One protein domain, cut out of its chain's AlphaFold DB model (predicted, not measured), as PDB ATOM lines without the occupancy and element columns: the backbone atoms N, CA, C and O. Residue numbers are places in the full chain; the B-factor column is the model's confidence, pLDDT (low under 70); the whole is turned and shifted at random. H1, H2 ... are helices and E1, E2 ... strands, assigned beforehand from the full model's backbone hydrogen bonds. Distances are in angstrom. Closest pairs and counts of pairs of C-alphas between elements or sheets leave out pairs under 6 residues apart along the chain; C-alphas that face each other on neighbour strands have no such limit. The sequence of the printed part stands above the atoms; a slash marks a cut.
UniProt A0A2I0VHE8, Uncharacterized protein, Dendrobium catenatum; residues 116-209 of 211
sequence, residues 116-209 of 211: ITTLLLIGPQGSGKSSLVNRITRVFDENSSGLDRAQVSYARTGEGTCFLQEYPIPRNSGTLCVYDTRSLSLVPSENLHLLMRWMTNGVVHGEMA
ATOM      1  N   ILE A 116      -2.452   8.539  52.623       91.12
ATOM      2  CA  ILE A 116      -2.134   9.398  51.484       91.12
ATOM      3  C   ILE A 116      -2.397  10.856  51.854       91.12
ATOM      4  O   ILE A 116      -3.490  11.228  52.281       91.12
ATOM      5  N   THR A 117      -1.405  11.711  51.621       92.38
ATOM      6  CA  THR A 117      -1.577  13.164  51.694       92.38
ATOM      7  C   THR A 117      -2.281  13.645  50.434       92.38
ATOM      8  O   THR A 117      -1.818  13.395  49.322       92.38
ATOM      9  N   THR A 118      -3.398  14.348  50.595       92.50
ATOM     10  CA  THR A 118      -4.229  14.795  49.473       92.50
ATOM     11  C   THR A 118      -4.224  16.314  49.367       92.50
ATOM     12  O   THR A 118      -4.662  17.002  50.285       92.50
ATOM     13  N   LEU A 119      -3.780  16.845  48.225       94.44
ATOM     14  CA  LEU A 119      -3.963  18.250  47.865       94.44
ATOM     15  C   LEU A 119      -5.169  18.388  46.932       94.44
ATOM     16  O   LEU A 119      -5.100  18.045  45.752       94.44
ATOM     17  N   LEU A 120      -6.269  18.922  47.451       95.00
ATOM     18  CA  LEU A 120      -7.506  19.109  46.696       95.00
ATOM     19  C   LEU A 120      -7.578  20.528  46.114       95.00
ATOM     20  O   LEU A 120      -7.647  21.505  46.858       95.00
ATOM     21  N   LEU A 121      -7.570  20.665  44.783       95.12
ATOM     22  CA  LEU A 121      -7.644  21.974  44.127       95.12
ATOM     23  C   LEU A 121      -9.094  22.350  43.844       95.12
ATOM     24  O   LEU A 121      -9.716  21.766  42.963       95.12
ATOM     25  N   ILE A 122      -9.621  23.358  44.538       93.06
ATOM     26  CA  ILE A 122     -11.012  23.817  44.417       93.06
ATOM     27  C   ILE A 122     -11.045  25.260  43.915       93.06
ATOM     28  O   ILE A 122     -10.210  26.083  44.281       93.06
ATOM     29  N   GLY A 123     -12.023  25.586  43.070       91.38
ATOM     30  CA  GLY A 123     -12.252  26.966  42.654       91.38
ATOM     31  C   GLY A 123     -13.137  27.113  41.416       91.38
ATOM     32  O   GLY A 123     -13.520  26.109  40.802       91.38
ATOM     33  N   PRO A 124     -13.439  28.362  41.017       88.69
ATOM     34  CA  PRO A 124     -14.318  28.670  39.890       88.69
ATOM     35  C   PRO A 124     -13.822  28.127  38.545       88.69
ATOM     36  O   PRO A 124     -12.677  27.687  38.387       88.69
ATOM     37  N   GLN A 125     -14.691  28.189  37.538       86.12
ATOM     38  CA  GLN A 125     -14.318  27.830  36.174       86.12
ATOM     39  C   GLN A 125     -13.275  28.800  35.623       86.12
ATOM     40  O   GLN A 125     -13.372  30.008  35.805       86.12
ATOM     41  N   GLY A 126     -12.256  28.254  34.955       84.94
ATOM     42  CA  GLY A 126     -11.182  29.051  34.365       84.94
ATOM     43  C   GLY A 126     -10.134  29.569  35.356       84.94
ATOM     44  O   GLY A 126      -9.222  30.266  34.929       84.94
ATOM     45  N   SER A 127     -10.187  29.194  36.642       89.19
ATOM     46  CA  SER A 127      -9.182  29.615  37.638       89.19
ATOM     47  C   SER A 127      -7.794  28.982  37.448       89.19
ATOM     48  O   SER A 127      -6.844  29.354  38.130       89.19
ATOM     49  N   GLY A 128      -7.657  28.025  36.525       91.44
ATOM     50  CA  GLY A 128      -6.375  27.409  36.186       91.44
ATOM     51  C   GLY A 128      -5.979  26.200  37.037       91.44
ATOM     52  O   GLY A 128      -4.806  25.847  37.026       91.44
ATOM     53  N   LYS A 129      -6.924  25.542  37.726       94.19
ATOM     54  CA  LYS A 129      -6.684  24.324  38.535       94.19
ATOM     55  C   LYS A 129      -5.895  23.250  37.776       94.19
ATOM     56  O   LYS A 129      -4.778  22.926  38.166       94.19
ATOM     57  N   SER A 130      -6.394  22.808  36.625       92.31
ATOM     58  CA  SER A 130      -5.739  21.798  35.781       92.31
ATOM     59  C   SER A 130      -4.358  22.254  35.288       92.31
ATOM     60  O   SER A 130      -3.401  21.483  35.252       92.31
ATOM     61  N   SER A 131      -4.201  23.546  34.982       92.88
ATOM     62  CA  SER A 131      -2.897  24.123  34.637       92.88
ATOM     63  C   SER A 131      -1.926  24.105  35.819       92.88
ATOM     64  O   SER A 131      -0.730  23.886  35.623       92.88
ATOM     65  N   LEU A 132      -2.414  24.332  37.042       94.62
ATOM     66  CA  LEU A 132      -1.620  24.235  38.263       94.62
ATOM     67  C   LEU A 132      -1.206  22.785  38.535       94.62
ATOM     68  O   LEU A 132      -0.032  22.559  38.807       94.62
ATOM     69  N   VAL A 133      -2.100  21.806  38.349       93.88
ATOM     70  CA  VAL A 133      -1.742  20.374  38.401       93.88
ATOM     71  C   VAL A 133      -0.582  20.069  37.457       93.88
ATOM     72  O   VAL A 133       0.412  19.474  37.870       93.88
ATOM     73  N   ASN A 134      -0.656  20.519  36.203       92.75
ATOM     74  CA  ASN A 134       0.429  20.313  35.242       92.75
ATOM     75  C   ASN A 134       1.744  20.957  35.700       92.75
ATOM     76  O   ASN A 134       2.800  20.346  35.567       92.75
ATOM     77  N   ARG A 135       1.708  22.163  36.284       92.31
ATOM     78  CA  ARG A 135       2.920  22.803  36.825       92.31
ATOM     79  C   ARG A 135       3.506  22.023  37.997       92.31
ATOM     80  O   ARG A 135       4.703  21.764  37.977       92.31
ATOM     81  N   ILE A 136       2.684  21.639  38.974       92.31
ATOM     82  CA  ILE A 136       3.130  20.881  40.150       92.31
ATOM     83  C   ILE A 136       3.736  19.553  39.693       92.31
ATOM     84  O   ILE A 136       4.882  19.250  40.005       92.31
ATOM     85  N   THR A 137       3.007  18.775  38.895       90.25
ATOM     86  CA  THR A 137       3.461  17.448  38.458       90.25
ATOM     87  C   THR A 137       4.751  17.498  37.636       90.25
ATOM     88  O   THR A 137       5.619  16.650  37.831       90.25
ATOM     89  N   ARG A 138       4.952  18.531  36.806       90.12
ATOM     90  CA  ARG A 138       6.210  18.751  36.065       90.12
ATOM     91  C   ARG A 138       7.427  19.006  36.955       90.12
ATOM     92  O   ARG A 138       8.534  18.710  36.523       90.12
ATOM     93  N   VAL A 139       7.255  19.554  38.162       89.00
ATOM     94  CA  VAL A 139       8.375  19.750  39.104       89.00
ATOM     95  C   VAL A 139       8.931  18.403  39.567       89.00
ATOM     96  O   VAL A 139      10.141  18.266  39.754       89.00
ATOM     97  N   PHE A 140       8.066  17.401  39.725       88.00
ATOM     98  CA  PHE A 140       8.421  16.099  40.292       88.00
ATOM     99  C   PHE A 140       8.643  15.001  39.250       88.00
ATOM    100  O   PHE A 140       9.283  14.003  39.566       88.00
ATOM    101  N   ASP A 141       8.168  15.183  38.018       82.94
ATOM    102  CA  ASP A 141       8.436  14.260  36.917       82.94
ATOM    103  C   ASP A 141       9.913  14.355  36.475       82.94
ATOM    104  O   ASP A 141      10.454  15.440  36.261       82.94
ATOM    105  N   GLU A 142      10.573  13.208  36.302       70.00
ATOM    106  CA  GLU A 142      11.965  13.134  35.815       70.00
ATOM    107  C   GLU A 142      12.099  13.620  34.360       70.00
ATOM    108  O   GLU A 142      13.136  14.148  33.958       70.00
ATOM    109  N   ASN A 143      11.017  13.501  33.583       65.19
ATOM    110  CA  ASN A 143      10.940  13.925  32.188       65.19
ATOM    111  C   ASN A 143      10.173  15.248  32.079       65.19
ATOM    112  O   ASN A 143       8.960  15.262  31.863       65.19
ATOM    113  N   SER A 144      10.890  16.369  32.171       60.53
ATOM    114  CA  SER A 144      10.332  17.727  32.034       60.53
ATOM    115  C   SER A 144       9.690  18.015  30.663       60.53
ATOM    116  O   SER A 144       8.975  19.005  30.512       60.53
ATOM    117  N   SER A 145       9.919  17.146  29.674       59.47
ATOM    118  CA  SER A 145       9.305  17.156  28.340       59.47
ATOM    119  C   SER A 145       8.023  16.320  28.233       59.47
ATOM    120  O   SER A 145       7.466  16.187  27.142       59.47
ATOM    121  N   GLY A 146       7.552  15.736  29.338       65.19
ATOM    122  CA  GLY A 146       6.312  14.972  29.372       65.19
ATOM    123  C   GLY A 146       5.103  15.811  28.948       65.19
ATOM    124  O   GLY A 146       5.001  16.999  29.262       65.19
ATOM    125  N   LEU A 147       4.170  15.169  28.242       75.75
ATOM    126  CA  LEU A 147       2.873  15.758  27.923       75.75
ATOM    127  C   LEU A 147       2.134  16.148  29.216       75.75
ATOM    128  O   LEU A 147       2.326  15.516  30.261       75.75
ATOM    129  N   ASP A 148       1.285  17.172  29.127       85.25
ATOM    130  CA  ASP A 148       0.397  17.563  30.221       85.25
ATOM    131  C   ASP A 148      -0.435  16.366  30.698       85.25
ATOM    132  O   ASP A 148      -1.004  15.625  29.894       85.25
ATOM    133  N   ARG A 149      -0.477  16.164  32.020       86.38
ATOM    134  CA  ARG A 149      -1.236  15.079  32.661       86.38
ATOM    135  C   ARG A 149      -2.705  15.459  32.801       86.38
ATOM    136  O   ARG A 149      -3.582  14.619  32.626       86.38
ATOM    137  N   ALA A 150      -2.962  16.715  33.147       88.94
ATOM    138  CA  ALA A 150      -4.294  17.265  33.288       88.94
ATOM    139  C   ALA A 150      -4.750  17.942  32.000       88.94
ATOM    140  O   ALA A 150      -4.013  18.722  31.389       88.94
ATOM    141  N   GLN A 151      -5.986  17.652  31.602       86.06
ATOM    142  CA  GLN A 151      -6.604  18.282  30.449       86.06
ATOM    143  C   GLN A 151      -6.923  19.742  30.779       86.06
ATOM    144  O   GLN A 151      -7.683  20.033  31.695       86.06
ATOM    145  N   VAL A 152      -6.364  20.674  30.008       83.94
ATOM    146  CA  VAL A 152      -6.661  22.103  30.155       83.94
ATOM    147  C   VAL A 152      -7.667  22.514  29.084       83.94
ATOM    148  O   VAL A 152      -7.359  22.508  27.893       83.94
ATOM    149  N   SER A 153      -8.877  22.895  29.496       73.06
ATOM    150  CA  SER A 153      -9.863  23.503  28.600       73.06
ATOM    151  C   SER A 153      -9.676  25.023  28.566       73.06
ATOM    152  O   SER A 153      -9.926  25.706  29.558       73.06
ATOM    153  N   TYR A 154      -9.282  25.572  27.417       64.12
ATOM    154  CA  TYR A 154      -9.154  27.026  27.222       64.12
ATOM    155  C   TYR A 154     -10.478  27.709  26.831       64.12
ATOM    156  O   TYR A 154     -10.545  28.933  26.734       64.12
ATOM    157  N   ALA A 155     -11.539  26.935  26.591       55.44
ATOM    158  CA  ALA A 155     -12.828  27.447  26.145       55.44
ATOM    159  C   ALA A 155     -13.761  27.745  27.330       55.44
ATOM    160  O   ALA A 155     -13.987  26.884  28.176       55.44
ATOM    161  N   ARG A 156     -14.383  28.935  27.335       53.09
ATOM    162  CA  ARG A 156     -15.445  29.317  28.295       53.09
ATOM    163  C   ARG A 156     -16.696  28.426  28.194       53.09
ATOM    164  O   ARG A 156     -17.493  28.400  29.120       53.09
ATOM    165  N   THR A 157     -16.857  27.726  27.072       54.69
ATOM    166  CA  THR A 157     -18.001  26.873  26.709       54.69
ATOM    167  C   THR A 157     -17.689  25.377  26.710       54.69
ATOM    168  O   THR A 157     -18.581  24.583  26.432       54.69
ATOM    169  N   GLY A 158     -16.445  24.974  26.988       53.12
ATOM    170  CA  GLY A 158     -16.104  23.558  27.117       53.12
ATOM    171  C   GLY A 158     -16.559  23.012  28.468       53.12
ATOM    172  O   GLY A 158     -16.388  23.682  29.490       53.12
ATOM    173  N   GLU A 159     -17.101  21.794  28.480       59.72
ATOM    174  CA  GLU A 159     -17.183  20.994  29.702       59.72
ATOM    175  C   GLU A 159     -15.744  20.810  30.205       59.72
ATOM    176  O   GLU A 159     -14.923  20.162  29.557       59.72
ATOM    177  N   GLY A 160     -15.386  21.518  31.281       62.06
ATOM    178  CA  GLY A 160     -14.076  21.392  31.923       62.06
ATOM    179  C   GLY A 160     -13.930  20.034  32.615       62.06
ATOM    180  O   GLY A 160     -14.596  19.065  32.265       62.06
ATOM    181  N   THR A 161     -13.095  19.955  33.650       67.56
ATOM    182  CA  THR A 161     -12.992  18.756  34.495       67.56
ATOM    183  C   THR A 161     -14.377  18.372  35.041       67.56
ATOM    184  O   THR A 161     -14.972  19.133  35.803       67.56
ATOM    185  N   CYS A 162     -14.925  17.229  34.612       71.94
ATOM    186  CA  CYS A 162     -16.244  16.734  35.042       71.94
ATOM    187  C   CYS A 162     -16.159  15.734  36.198       71.94
ATOM    188  O   CYS A 162     -17.084  15.652  37.006       71.94
ATOM    189  N   PHE A 163     -15.042  15.015  36.278       81.88
ATOM    190  CA  PHE A 163     -14.770  13.995  37.279       81.88
ATOM    191  C   PHE A 163     -13.615  14.431  38.164       81.88
ATOM    192  O   PHE A 163     -12.707  15.128  37.715       81.88
ATOM    193  N   LEU A 164     -13.652  13.996  39.414       89.31
ATOM    194  CA  LEU A 164     -12.571  14.204  40.356       89.31
ATOM    195  C   LEU A 164     -11.350  13.389  39.920       89.31
ATOM    196  O   LEU A 164     -11.374  12.162  39.957       89.31
ATOM    197  N   GLN A 165     -10.293  14.056  39.465       92.31
ATOM    198  CA  GLN A 165      -9.166  13.382  38.825       92.31
ATOM    199  C   GLN A 165      -7.930  13.417  39.723       92.31
ATOM    200  O   GLN A 165      -7.408  14.483  40.041       92.31
ATOM    201  N   GLU A 166      -7.455  12.237  40.104       93.88
ATOM    202  CA  GLU A 166      -6.255  12.063  40.926       93.88
ATOM    203  C   GLU A 166      -4.967  12.095  40.093       93.88
ATOM    204  O   GLU A 166      -4.864  11.471  39.031       93.88
ATOM    205  N   TYR A 167      -3.949  12.759  40.637       93.25
ATOM    206  CA  TYR A 167      -2.599  12.819  40.097       93.25
ATOM    207  C   TYR A 167      -1.565  12.532  41.194       93.25
ATOM    208  O   TYR A 167      -1.175  13.448  41.921       93.25
ATOM    209  N   PRO A 168      -1.046  11.295  41.281       93.00
ATOM    210  CA  PRO A 168       0.015  10.960  42.226       93.00
ATOM    211  C   PRO A 168       1.311  11.739  41.967       93.00
ATOM    212  O   PRO A 168       1.641  12.050  40.806       93.00
ATOM    213  N   ILE A 169       2.039  12.043  43.046       90.44
ATOM    214  CA  ILE A 169       3.307  12.774  43.043       90.44
ATOM    215  C   ILE A 169       4.371  12.026  43.864       90.44
ATOM    216  O   ILE A 169       4.258  11.936  45.084       90.44
ATOM    217  N   PRO A 170       5.468  11.576  43.227       88.12
ATOM    218  CA  PRO A 170       5.639  11.361  41.784       88.12
ATOM    219  C   PRO A 170       4.620  10.366  41.204       88.12
ATOM    220  O   PRO A 170       3.891   9.718  41.945       88.12
ATOM    221  N   ARG A 171       4.599  10.183  39.877       85.38
ATOM    222  CA  ARG A 171       3.632   9.300  39.177       85.38
ATOM    223  C   ARG A 171       3.501   7.881  39.746       85.38
ATOM    224  O   ARG A 171       2.432   7.301  39.631       85.38
ATOM    225  N   ASN A 172       4.574   7.349  40.327       79.50
ATOM    226  CA  ASN A 172       4.634   5.992  40.874       79.50
ATOM    227  C   ASN A 172       4.707   5.981  42.414       79.50
ATOM    228  O   ASN A 172       5.180   5.008  42.997       79.50
ATOM    229  N   SER A 173       4.307   7.077  43.064       79.00
ATOM    230  CA  SER A 173       4.218   7.190  44.522       79.00
ATOM    231  C   SER A 173       2.773   7.055  44.987       79.00
ATOM    232  O   SER A 173       1.853   7.412  44.259       79.00
ATOM    233  N   GLY A 174       2.592   6.560  46.210       79.31
ATOM    234  CA  GLY A 174       1.292   6.457  46.872       79.31
ATOM    235  C   GLY A 174       1.122   7.390  48.070       79.31
ATOM    236  O   GLY A 174       0.117   7.280  48.749       79.31
ATOM    237  N   THR A 175       2.080   8.273  48.382       88.12
ATOM    238  CA  THR A 175       2.054   9.047  49.645       88.12
ATOM    239  C   THR A 175       1.521  10.472  49.507       88.12
ATOM    240  O   THR A 175       1.105  11.062  50.504       88.12
ATOM    241  N   LEU A 176       1.532  11.032  48.295       92.56
ATOM    242  CA  LEU A 176       1.045  12.373  47.983       92.56
ATOM    243  C   LEU A 176       0.337  12.360  46.630       92.56
ATOM    244  O   LEU A 176       0.880  11.875  45.635       92.56
ATOM    245  N   CYS A 177      -0.848  12.951  46.572       93.69
ATOM    246  CA  CYS A 177      -1.587  13.134  45.332       93.69
ATOM    247  C   CYS A 177      -2.208  14.529  45.262       93.69
ATOM    248  O   CYS A 177      -2.493  15.173  46.274       93.69
ATOM    249  N   VAL A 178      -2.409  15.001  44.035       95.25
ATOM    250  CA  VAL A 178      -3.159  16.222  43.749       95.25
ATOM    251  C   VAL A 178      -4.441  15.832  43.051       95.25
ATOM    252  O   VAL A 178      -4.409  15.084  42.077       95.25
ATOM    253  N   TYR A 179      -5.557  16.363  43.518       94.44
ATOM    254  CA  TYR A 179      -6.852  16.167  42.897       94.44
ATOM    255  C   TYR A 179      -7.271  17.422  42.137       94.44
ATOM    256  O   TYR A 179      -7.385  18.506  42.718       94.44
ATOM    257  N   ASP A 180      -7.515  17.267  40.834       93.31
ATOM    258  CA  ASP A 180      -8.202  18.277  40.030       93.31
ATOM    259  C   ASP A 180      -9.709  18.075  40.169       93.31
ATOM    260  O   ASP A 180     -10.238  16.995  39.893       93.31
ATOM    261  N   THR A 181     -10.401  19.118  40.613       91.50
ATOM    262  CA  THR A 181     -11.848  19.077  40.822       91.50
ATOM    263  C   THR A 181     -12.582  19.743  39.671       91.50
ATOM    264  O   THR A 181     -12.062  20.619  38.963       91.50
ATOM    265  N   ARG A 182     -13.863  19.396  39.534       86.62
ATOM    266  CA  ARG A 182     -14.778  20.237  38.774       86.62
ATOM    267  C   ARG A 182     -14.854  21.635  39.387       86.62
ATOM    268  O   ARG A 182     -14.699  21.852  40.582       86.62
ATOM    269  N   SER A 183     -15.121  22.603  38.525       87.44
ATOM    270  CA  SER A 183     -15.373  23.975  38.944       87.44
ATOM    271  C   SER A 183     -16.620  24.090  39.813       87.44
ATOM    272  O   SER A 183     -17.641  23.477  39.506       87.44
ATOM    273  N   LEU A 184     -16.534  24.929  40.845       88.62
ATOM    274  CA  LEU A 184     -17.675  25.265  41.694       88.62
ATOM    275  C   LEU A 184     -18.852  25.783  40.855       88.62
ATOM    276  O   LEU A 184     -18.650  26.505  39.871       88.62
ATOM    277  N   SER A 185     -20.070  25.407  41.247       86.69
ATOM    278  CA  SER A 185     -21.298  25.892  40.622       86.69
ATOM    279  C   SER A 185     -21.605  27.325  41.072       86.69
ATOM    280  O   SER A 185     -20.996  27.856  42.004       86.69
ATOM    281  N   LEU A 186     -22.566  27.969  40.409       87.56
ATOM    282  CA  LEU A 186     -23.076  29.280  40.826       87.56
ATOM    283  C   LEU A 186     -24.014  29.194  42.042       87.56
ATOM    284  O   LEU A 186     -24.486  30.226  42.508       87.56
ATOM    285  N   VAL A 187     -24.295  27.987  42.545       90.25
ATOM    286  CA  VAL A 187     -25.225  27.728  43.647       90.25
ATOM    287  C   VAL A 187     -24.414  27.393  44.911       90.25
ATOM    288  O   VAL A 187     -23.907  26.278  45.042       90.25
ATOM    289  N   PRO A 188     -24.270  28.324  45.876       90.38
ATOM    290  CA  PRO A 188     -23.394  28.126  47.036       90.38
ATOM    291  C   PRO A 188     -23.741  26.907  47.899       90.38
ATOM    292  O   PRO A 188     -22.842  26.268  48.439       90.38
ATOM    293  N   SER A 189     -25.026  26.558  48.015       91.69
ATOM    294  CA  SER A 189     -25.478  25.414  48.815       91.69
ATOM    295  C   SER A 189     -25.025  24.069  48.243       91.69
ATOM    296  O   SER A 189     -24.652  23.185  49.008       91.69
ATOM    297  N   GLU A 190     -25.006  23.920  46.915       89.88
ATOM    298  CA  GLU A 190     -24.485  22.716  46.252       89.88
ATOM    299  C   GLU A 190     -22.986  22.569  46.509       89.88
ATOM    300  O   GLU A 190     -22.517  21.498  46.888       89.88
ATOM    301  N   ASN A 191     -22.245  23.675  46.376       90.88
ATOM    302  CA  ASN A 191     -20.812  23.707  46.652       90.88
ATOM    303  C   ASN A 191     -20.516  23.324  48.107       90.88
ATOM    304  O   ASN A 191     -19.641  22.502  48.358       90.88
ATOM    305  N   LEU A 192     -21.257  23.886  49.068       92.56
ATOM    306  CA  LEU A 192     -21.082  23.562  50.482       92.56
ATOM    307  C   LEU A 192     -21.379  22.086  50.760       92.56
ATOM    308  O   LEU A 192     -20.615  21.438  51.474       92.56
ATOM    309  N   HIS A 193     -22.454  21.545  50.182       91.69
ATOM    310  CA  HIS A 193     -22.805  20.134  50.336       91.69
ATOM    311  C   HIS A 193     -21.705  19.214  49.791       91.69
ATOM    312  O   HIS A 193     -21.289  18.272  50.468       91.69
ATOM    313  N   LEU A 194     -21.180  19.528  48.605       90.12
ATOM    314  CA  LEU A 194     -20.082  18.796  47.981       90.12
ATOM    315  C   LEU A 194     -18.806  18.833  48.838       90.12
ATOM    316  O   LEU A 194     -18.203  17.793  49.094       90.12
ATOM    317  N   LEU A 195     -18.425  20.014  49.334       92.62
ATOM    318  CA  LEU A 195     -17.249  20.178  50.193       92.62
ATOM    319  C   LEU A 195     -17.395  19.417  51.513       92.62
ATOM    320  O   LEU A 195     -16.461  18.739  51.933       92.62
ATOM    321  N   MET A 196     -18.566  19.483  52.149       93.44
ATOM    322  CA  MET A 196     -18.844  18.735  53.377       93.44
ATOM    323  C   MET A 196     -18.753  17.225  53.154       93.44
ATOM    324  O   MET A 196     -18.169  16.519  53.977       93.44
ATOM    325  N   ARG A 197     -19.268  16.728  52.023       91.88
ATOM    326  CA  ARG A 197     -19.139  15.319  51.635       91.88
ATOM    327  C   ARG A 197     -17.672  14.915  51.497       91.88
ATOM    328  O   ARG A 197     -17.291  13.909  52.082       91.88
ATOM    329  N   TRP A 198     -16.850  15.700  50.798       92.00
ATOM    330  CA  TRP A 198     -15.418  15.411  50.653       92.00
ATOM    331  C   TRP A 198     -14.650  15.480  51.973       92.00
ATOM    332  O   TRP A 198     -13.789  14.643  52.219       92.00
ATOM    333  N   MET A 199     -14.971  16.437  52.846       90.44
ATOM    334  CA  MET A 199     -14.335  16.537  54.164       90.44
ATOM    335  C   MET A 199     -14.714  15.377  55.090       90.44
ATOM    336  O   MET A 199     -13.906  14.976  55.918       90.44
ATOM    337  N   THR A 200     -15.930  14.840  54.956       90.62
ATOM    338  CA  THR A 200     -16.427  13.768  55.834       90.62
ATOM    339  C   THR A 200     -16.034  12.383  55.327       90.62
ATOM    340  O   THR A 200     -15.635  11.528  56.109       90.62
ATOM    341  N   ASN A 201     -16.159  12.156  54.019       89.94
ATOM    342  CA  ASN A 201     -16.041  10.827  53.415       89.94
ATOM    343  C   ASN A 201     -14.731  10.636  52.639       89.94
ATOM    344  O   ASN A 201     -14.463   9.537  52.158       89.94
ATOM    345  N   GLY A 202     -13.937  11.696  52.484       89.94
ATOM    346  CA  GLY A 202     -12.793  11.711  51.586       89.94
ATOM    347  C   GLY A 202     -13.188  11.902  50.120       89.94
ATOM    348  O   GLY A 202     -14.339  12.182  49.773       89.94
ATOM    349  N   VAL A 203     -12.188  11.772  49.255       90.81
ATOM    350  CA  VAL A 203     -12.294  11.942  47.803       90.81
ATOM    351  C   VAL A 203     -11.925  10.651  47.088       90.81
ATOM    352  O   VAL A 203     -11.043   9.922  47.540       90.81
ATOM    353  N   VAL A 204     -12.581  10.379  45.959       90.56
ATOM    354  CA  VAL A 204     -12.313   9.188  45.147       90.56
ATOM    355  C   VAL A 204     -12.092   9.575  43.689       90.56
ATOM    356  O   VAL A 204     -12.866  10.330  43.097       90.56
ATOM    357  N   HIS A 205     -11.037   9.028  43.088       91.12
ATOM    358  CA  HIS A 205     -10.773   9.173  41.662       91.12
ATOM    359  C   HIS A 205     -11.976   8.744  40.808       91.12
ATOM    360  O   HIS A 205     -12.531   7.662  40.987       91.12
ATOM    361  N   GLY A 206     -12.344   9.567  39.830       87.06
ATOM    362  CA  GLY A 206     -13.448   9.302  38.914       87.06
ATOM    363  C   GLY A 206     -14.835   9.565  39.506       87.06
ATOM    364  O   GLY A 206     -15.826   9.343  38.813       87.06
ATOM    365  N   GLU A 207     -14.945  10.050  40.748       86.56
ATOM    366  CA  GLU A 207     -16.234  10.459  41.312       86.56
ATOM    367  C   GLU A 207     -16.799  11.664  40.539       86.56
ATOM    368  O   GLU A 207     -16.087  12.630  40.241       86.56
ATOM    369  N   MET A 208     -18.092  11.618  40.198       75.00
ATOM    370  CA  MET A 208     -18.792  12.782  39.651       75.00
ATOM    371  C   MET A 208     -19.074  13.789  40.760       75.00
ATOM    372  O   MET A 208     -19.645  13.452  41.790       75.00
ATOM    373  N   ALA A 209     -18.749  15.055  40.506       63.50
ATOM    374  CA  ALA A 209     -18.936  16.144  41.462       63.50
ATOM    375  C   ALA A 209     -20.404  16.623  41.620       63.50
ATOM    376  O   ALA A 209     -20.621  17.735  42.093       63.50
TER     377      ALA A 209
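What this domain is: This is residues 116 to 209 of the 211 residues of an uncharacterized protein of Dendrobium catenatum (UniProt A0A2I0VHE8). A small three-stranded sheet has helix H1 over one face, running along its strands: two layers, a helix on one face of a sheet. Helix H2 is set off from the sheet. The 94 printed residues run E1 H1 E2 E3 H2; the sheet, E1 E3 E2, is mixed, as is the class, helices and strands, with under half of the residues in named elements. The whole is compact, radius of gyration of the C-alphas 13.5 A, and flat, 41 by 32 by 17 A.

Where its parts are: Find C-alpha 117 at (-1.577, 13.164, 51.694); E1 runs from it to 121. E3 is residues 176 to 180, E2 165 to 168. H1, 129 to 140, spans 17.3 A; H2, 188 to 201, spans 19.8 A, ending at (-16.041, 10.827, 53.415).

How they stand to each other: E3 is parallel to E1 (N 119 and O 177, 2.9 A) and forms an antiparallel hairpin with E2 (N 167 and O 178, 2.8 A). H1 is on the sheet, height 9.8 A, over E3, at 14 degrees on the local plane; E1 and E2, with 2 C-alphas each, only just miss. Its closest C-alphas to E3 are Ser 130 and Asp 180, 6.0 A. H2 is apart from H1. Every O i to N i+4 pair is within hydrogen-bond range in H2, 7 of 8 in H1.

The domain as a whole: The printed part has no cut. The H1 to E2 link is long, 24 residues. Residues 143 to 146, 154 to 161 and 209 have pLDDT under 70.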